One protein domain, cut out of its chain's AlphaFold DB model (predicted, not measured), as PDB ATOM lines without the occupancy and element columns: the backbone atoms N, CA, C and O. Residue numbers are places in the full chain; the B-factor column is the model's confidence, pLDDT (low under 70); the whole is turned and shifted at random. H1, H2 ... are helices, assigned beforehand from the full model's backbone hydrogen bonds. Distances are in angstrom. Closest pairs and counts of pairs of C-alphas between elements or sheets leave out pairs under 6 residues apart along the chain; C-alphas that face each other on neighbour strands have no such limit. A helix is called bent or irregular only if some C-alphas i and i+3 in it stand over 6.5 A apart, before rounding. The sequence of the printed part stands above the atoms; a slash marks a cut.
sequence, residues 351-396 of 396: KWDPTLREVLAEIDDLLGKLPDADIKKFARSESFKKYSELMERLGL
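Overview. This is residues 351 to 396 of the 396 residues of a protein of Euryarchaeota archaeon (UniProt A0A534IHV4). The model is an open, elongated horseshoe of three helices, in which the long helix H1 makes one limb, the short helix H2 makes the bend, and H3 folds back toward H1. The two limbs are not side by side: they come together only just, where residues 391 to 394 of H3 meet residues 353 to 360 of H1, and few contacts bridge the space between. Residues 368 to 374, of which 372 to 374 belong to H2, stick out at the bend. The printed part has 46 residues with three named helices, in the order H1, H2, H3, and no named strand; its class is all helix. It is only just compact, close to loose, with a radius of gyration of the C-alphas of 11.3 A and spans of 36 by 20 by 13 A.

Arrangement. The longest helix is H1, residues 351 to 367. It only just touches H3, residues 382 to 394, with 3 pairs of C-alphas within 8 A. The closest C-alphas of the two are those of Arg 357 and Leu 394, 7.4 A apart. H1 touches H3 with residues 353 to 360 alone, and H3 touches H1 with residues 391 to 394 alone. H1 and H3 run opposite ways at a steep tilt of 49 degrees. H2, residues 372 to 378, is close to H1 but not clearly touching it; their closest C-alphas are those of Leu 367 and Ile 375, 7.3 A apart. H1 and H2 run opposite ways at a steep tilt of 41 degrees. H2 is also close to H3 but not clearly touching it, with the closest C-alphas, those of Phe 378 and Phe 384, 6.3 A apart. H2 and H3 are about perpendicular, at 86 degrees. In H3 every O i to N i+4 pair is within hydrogen-bond range; in H1 12 of 13 are, and in H2 2 of 3.

Along the chain. H1 begins at C-alpha 351, at (6.408, 37.262, -12.985), and measures 25.2 A from first to last C-alpha. H1 is irregular, but only just: C-alphas 351 and 354 are 6.6 A apart. H2 begins at C-alpha 372, at (-14.752, 15.528, -30.159), and has seven residues. H3 measures 18.8 A and ends at C-alpha 394, at (5.360, 24.639, -16.684).

Size, cuts and confidence. The two C-alphas farthest apart are those of Lys 351 and Ala 373, 36.5 A. The C-alphas of Lys 351 and Leu 396, the first and last printed residues, are 17.0 A apart; Leu 396 is also the chain's last residue. The printed part has no cut, and the links H1 to H2 and H2 to H3 are tight. Residues 368 to 374 stand free. The mean pLDDT of the printed part is 79.3, and residues 395 to 396 are under 70.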
ATOM      1  N   LYS A 351       7.692  36.615 -13.313       89.19
ATOM      2  CA  LYS A 351       6.408  37.262 -12.985       89.19
ATOM      3  C   LYS A 351       5.314  36.939 -13.999       89.19
ATOM      4  O   LYS A 351       4.145  36.981 -13.632       89.19
ATOM      5  N   TRP A 352       5.676  36.610 -15.239       84.19
ATOM      6  CA  TRP A 352       4.719  36.257 -16.290       84.19
ATOM      7  C   TRP A 352       4.310  34.780 -16.257       84.19
ATOM      8  O   TRP A 352       3.235  34.449 -16.751       84.19
ATOM      9  N   ASP A 353       5.102  33.907 -15.625       85.31
ATOM     10  CA  ASP A 353       4.789  32.484 -15.443       85.31
ATOM     11  C   ASP A 353       3.412  32.213 -14.797       85.31
ATOM     12  O   ASP A 353       2.680  31.376 -15.329       85.31
ATOM     13  N   PRO A 354       2.987  32.878 -13.697       84.50
ATOM     14  CA  PRO A 354       1.656  32.652 -13.127       84.50
ATOM     15  C   PRO A 354       0.533  33.083 -14.075       84.50
ATOM     16  O   PRO A 354      -0.422  32.335 -14.257       84.50
ATOM     17  N   THR A 355       0.671  34.230 -14.744       84.25
ATOM     18  CA  THR A 355      -0.319  34.706 -15.722       84.25
ATOM     19  C   THR A 355      -0.405  33.772 -16.930       84.25
ATOM     20  O   THR A 355      -1.495  33.491 -17.418       84.25
ATOM     21  N   LEU A 356       0.726  33.236 -17.397       84.12
ATOM     22  CA  LEU A 356       0.759  32.230 -18.459       84.12
ATOM     23  C   LEU A 356       0.081  30.930 -18.023       84.12
ATOM     24  O   LEU A 356      -0.675  30.365 -18.806       84.12
ATOM     25  N   ARG A 357       0.303  30.470 -16.786       84.19
ATOM     26  CA  ARG A 357      -0.377  29.286 -16.238       84.19
ATOM     27  C   ARG A 357      -1.888  29.477 -16.140       84.19
ATOM     28  O   ARG A 357      -2.620  28.574 -16.521       84.19
ATOM     29  N   GLU A 358      -2.346  30.637 -15.674       85.88
ATOM     30  CA  GLU A 358      -3.777  30.969 -15.601       85.88
ATOM     31  C   GLU A 358      -4.418  30.969 -16.994       85.88
ATOM     32  O   GLU A 358      -5.412  30.282 -17.219       85.88
ATOM     33  N   VAL A 359      -3.800  31.651 -17.962       85.19
ATOM     34  CA  VAL A 359      -4.297  31.697 -19.345       85.19
ATOM     35  C   VAL A 359      -4.269  30.311 -20.000       85.19
ATOM     36  O   VAL A 359      -5.202  29.952 -20.713       85.19
ATOM     37  N   LEU A 360      -3.227  29.506 -19.769       83.75
ATOM     38  CA  LEU A 360      -3.133  28.150 -20.319       83.75
ATOM     39  C   LEU A 360      -4.147  27.186 -19.693       83.75
ATOM     40  O   LEU A 360      -4.667  26.339 -20.420       83.75
ATOM     41  N   ALA A 361      -4.462  27.340 -18.403       83.50
ATOM     42  CA  ALA A 361      -5.515  26.585 -17.727       83.50
ATOM     43  C   ALA A 361      -6.910  26.958 -18.258       83.50
ATOM     44  O   ALA A 361      -7.712  26.076 -18.549       83.50
ATOM     45  N   GLU A 362      -7.181  28.249 -18.487       82.38
ATOM     46  CA  GLU A 362      -8.425  28.684 -19.138       82.38
ATOM     47  C   GLU A 362      -8.536  28.153 -20.575       82.38
ATOM     48  O   GLU A 362      -9.618  27.764 -21.019       82.38
ATOM     49  N   ILE A 363      -7.421  28.107 -21.311       81.12
ATOM     50  CA  ILE A 363      -7.377  27.503 -22.645       81.12
ATOM     51  C   ILE A 363      -7.649  25.995 -22.568       81.12
ATOM     52  O   ILE A 363      -8.411  25.502 -23.399       81.12
ATOM     53  N   ASP A 364      -7.097  25.272 -21.589       81.94
ATOM     54  CA  ASP A 364      -7.354  23.834 -21.403       81.94
ATOM     55  C   ASP A 364      -8.837  23.559 -21.098       81.94
ATOM     56  O   ASP A 364      -9.486  22.739 -21.752       81.94
ATOM     57  N   ASP A 365      -9.426  24.351 -20.198       82.50
ATOM     58  CA  ASP A 365     -10.851  24.292 -19.856       82.50
ATOM     59  C   ASP A 365     -11.762  24.580 -21.057       82.50
ATOM     60  O   ASP A 365     -12.869  24.038 -21.169       82.50
ATOM     61  N   LEU A 366     -11.334  25.468 -21.958       79.12
ATOM     62  CA  LEU A 366     -12.045  25.758 -23.200       79.12
ATOM     63  C   LEU A 366     -11.872  24.628 -24.220       79.12
ATOM     64  O   LEU A 366     -12.858  24.250 -24.856       79.12
ATOM     65  N   LEU A 367     -10.670  24.054 -24.340       76.31
ATOM     66  CA  LEU A 367     -10.387  22.889 -25.184       76.31
ATOM     67  C   LEU A 367     -11.210  21.664 -24.760       76.31
ATOM     68  O   LEU A 367     -11.722  20.953 -25.626       76.31
ATOM     69  N   GLY A 368     -11.441  21.476 -23.458       76.50
ATOM     70  CA  GLY A 368     -12.306  20.422 -22.918       76.50
ATOM     71  C   GLY A 368     -13.802  20.580 -23.235       76.50
ATOM     72  O   GLY A 368     -14.551  19.609 -23.148       76.50
ATOM     73  N   LYS A 369     -14.259  21.777 -23.632       79.06
ATOM     74  CA  LYS A 369     -15.671  22.069 -23.970       79.06
ATOM     75  C   LYS A 369     -15.980  21.966 -25.470       79.06
ATOM     76  O   LYS A 369     -17.135  22.142 -25.864       79.06
ATOM     77  N   LEU A 370     -14.976  21.719 -26.314       78.50
ATOM     78  CA  LEU A 370     -15.149  21.602 -27.763       78.50
ATOM     79  C   LEU A 370     -15.677  20.214 -28.182       78.50
ATOM     80  O   LEU A 370     -15.462  19.227 -27.484       78.50
ATOM     81  N   PRO A 371     -16.351  20.096 -29.343       82.31
ATOM     82  CA  PRO A 371     -16.801  18.807 -29.867       82.31
ATOM     83  C   PRO A 371     -15.628  17.873 -30.216       82.31
ATOM     84  O   PRO A 371     -14.650  18.293 -30.840       82.31
ATOM     85  N   ASP A 372     -15.776  16.572 -29.941       70.62
ATOM     86  CA  ASP A 372     -14.752  15.528 -30.159       70.62
ATOM     87  C   ASP A 372     -14.153  15.488 -31.579       70.62
ATOM     88  O   ASP A 372     -13.021  15.034 -31.788       70.62
ATOM     89  N   ALA A 373     -14.914  15.933 -32.580       72.62
ATOM     90  CA  ALA A 373     -14.476  15.977 -33.972       72.62
ATOM     91  C   ALA A 373     -13.377  17.026 -34.217       72.62
ATOM     92  O   ALA A 373     -12.502  16.803 -35.058       72.62
ATOM     93  N   ASP A 374     -13.400  18.137 -33.481       73.38
ATOM     94  CA  ASP A 374     -12.443  19.232 -33.634       73.38
ATOM     95  C   ASP A 374     -11.247  19.075 -32.687       73.38
ATOM     96  O   ASP A 374     -10.119  19.367 -33.090       73.38
ATOM     97  N   ILE A 375     -11.439  18.442 -31.521       72.75
ATOM     98  CA  ILE A 375     -10.343  18.001 -30.638       72.75
ATOM     99  C   ILE A 375      -9.393  17.051 -31.387       72.75
ATOM    100  O   ILE A 375      -8.176  17.218 -31.357       72.75
ATOM    101  N   LYS A 376      -9.930  16.092 -32.157       73.69
ATOM    102  CA  LYS A 376      -9.117  15.154 -32.960       73.69
ATOM    103  C   LYS A 376      -8.333  15.825 -34.092       73.69
ATOM    104  O   LYS A 376      -7.295  15.299 -34.496       73.69
ATOM    105  N   LYS A 377      -8.814  16.953 -34.622       78.50
ATOM    106  CA  LYS A 377      -8.079  17.751 -35.619       78.50
ATOM    107  C   LYS A 377      -6.986  18.581 -34.948       78.50
ATOM    108  O   LYS A 377      -5.871  18.621 -35.461       78.50
ATOM    109  N   PHE A 378      -7.284  19.180 -33.795       75.62
ATOM    110  CA  PHE A 378      -6.330  19.975 -33.023       75.62
ATOM    111  C   PHE A 378      -5.181  19.125 -32.467       75.62
ATOM    112  O   PHE A 378      -4.026  19.485 -32.664       75.62
ATOM    113  N   ALA A 379      -5.462  17.940 -31.918       75.56
ATOM    114  CA  ALA A 379      -4.446  17.008 -31.416       75.56
ATOM    115  C   ALA A 379      -3.456  16.517 -32.493       75.56
ATOM    116  O   ALA A 379      -2.356  16.068 -32.182       75.56
ATOM    117  N   ARG A 380      -3.829  16.598 -33.779       79.38
ATOM    118  CA  ARG A 380      -2.952  16.278 -34.923       79.38
ATOM    119  C   ARG A 380      -2.181  17.490 -35.455       79.38
ATOM    120  O   ARG A 380      -1.369  17.331 -36.362       79.38
ATOM    121  N   SER A 381      -2.464  18.686 -34.945       85.44
ATOM    122  CA  SER A 381      -1.837  19.930 -35.386       85.44
ATOM    123  C   SER A 381      -0.498  20.170 -34.686       85.44
ATOM    124  O   SER A 381      -0.293  19.787 -33.536       85.44
ATOM    125  N   GLU A 382       0.413  20.869 -35.363       80.38
ATOM    126  CA  GLU A 382       1.701  21.290 -34.792       80.38
ATOM    127  C   GLU A 382       1.536  22.275 -33.620       80.38
ATOM    128  O   GLU A 382       2.392  22.359 -32.741       80.38
ATOM    129  N   SER A 383       0.414  22.997 -33.566       78.56
ATOM    130  CA  SER A 383       0.093  23.914 -32.469       78.56
ATOM    131  C   SER A 383      -0.165  23.179 -31.152       78.56
ATOM    132  O   SER A 383       0.189  23.701 -30.100       78.56
ATOM    133  N   PHE A 384      -0.713  21.961 -31.205       80.38
ATOM    134  CA  PHE A 384      -0.910  21.129 -30.016       80.38
ATOM    135  C   PHE A 384       0.417  20.631 -29.438       80.38
ATOM    136  O   PHE A 384       0.573  20.640 -28.228       80.38
ATOM    137  N   LYS A 385       1.405  20.295 -30.281       82.25
ATOM    138  CA  LYS A 385       2.752  19.919 -29.812       82.25
ATOM    139  C   LYS A 385       3.443  21.065 -29.075       82.25
ATOM    140  O   LYS A 385       4.016  20.870 -28.013       82.25
ATOM    141  N   LYS A 386       3.339  22.286 -29.610       83.25
ATOM    142  CA  LYS A 386       3.877  23.484 -28.946       83.25
ATOM    143  C   LYS A 386       3.157  23.775 -27.631       83.25
ATOM    144  O   LYS A 386       3.791  24.195 -26.673       83.25
ATOM    145  N   TYR A 387       1.848  23.545 -27.583       81.38
ATOM    146  CA  TYR A 387       1.053  23.670 -26.366       81.38
ATOM    147  C   TYR A 387       1.434  22.609 -25.321       81.38
ATOM    148  O   TYR A 387       1.686  22.967 -24.177       81.38
ATOM    149  N   SER A 388       1.577  21.336 -25.707       77.12
ATOM    150  CA  SER A 388       1.988  20.261 -24.795       77.12
ATOM    151  C   SER A 388       3.411  20.459 -24.270       77.12
ATOM    152  O   SER A 388       3.643  20.292 -23.081       77.12
ATOM    153  N   GLU A 389       4.348  20.901 -25.114       83.19
ATOM    154  CA  GLU A 389       5.711  21.251 -24.684       83.19
ATOM    155  C   GLU A 389       5.725  22.426 -23.689       83.19
ATOM    156  O   GLU A 389       6.551  22.457 -22.776       83.19
ATOM    157  N   LEU A 390       4.823  23.403 -23.845       80.31
ATOM    158  CA  LEU A 390       4.679  24.519 -22.903       80.31
ATOM    159  C   LEU A 390       4.040  24.078 -21.578       80.31
ATOM    160  O   LEU A 390       4.494  24.522 -20.524       80.31
ATOM    161  N   MET A 391       3.050  23.182 -21.618       75.88
ATOM    162  CA  MET A 391       2.423  22.595 -20.426       75.88
ATOM    163  C   MET A 391       3.419  21.733 -19.633       75.88
ATOM    164  O   MET A 391       3.596  21.950 -18.434       75.88
ATOM    165  N   GLU A 392       4.184  20.868 -20.311       80.25
ATOM    166  CA  GLU A 392       5.237  20.044 -19.697       80.25
ATOM    167  C   GLU A 392       6.333  20.894 -19.037       80.25
ATOM    168  O   GLU A 392       6.770  20.598 -17.924       80.25
ATOM    169  N   ARG A 393       6.763  21.988 -19.683       76.94
ATOM    170  CA  ARG A 393       7.771  22.905 -19.118       76.94
ATOM    171  C   ARG A 393       7.276  23.661 -17.890       76.94
ATOM    172  O   ARG A 393       8.084  24.005 -17.029       76.94
ATOM    173  N   LEU A 394       5.976  23.940 -17.812       73.50
ATOM    174  CA  LEU A 394       5.360  24.639 -16.684       73.50
ATOM    175  C   LEU A 394       4.897  23.691 -15.568       73.50
ATOM    176  O   LEU A 394       4.583  24.189 -14.481       73.50
ATOM    177  N   GLY A 395       4.937  22.372 -15.798       69.12
ATOM    178  CA  GLY A 395       4.586  21.326 -14.834       69.12
ATOM    179  C   GLY A 395       3.083  21.191 -14.585       69.12
ATOM    180  O   GLY A 395       2.699  20.874 -13.458       69.12
ATOM    181  N   LEU A 396       2.263  21.496 -15.597       56.03
ATOM    182  CA  LEU A 396       0.802  21.388 -15.568       56.03
ATOM    183  C   LEU A 396       0.304  20.141 -16.299       56.03
ATOM    184  O   LEU A 396       0.909  19.789 -17.338       56.03
TER     185      LEU A 396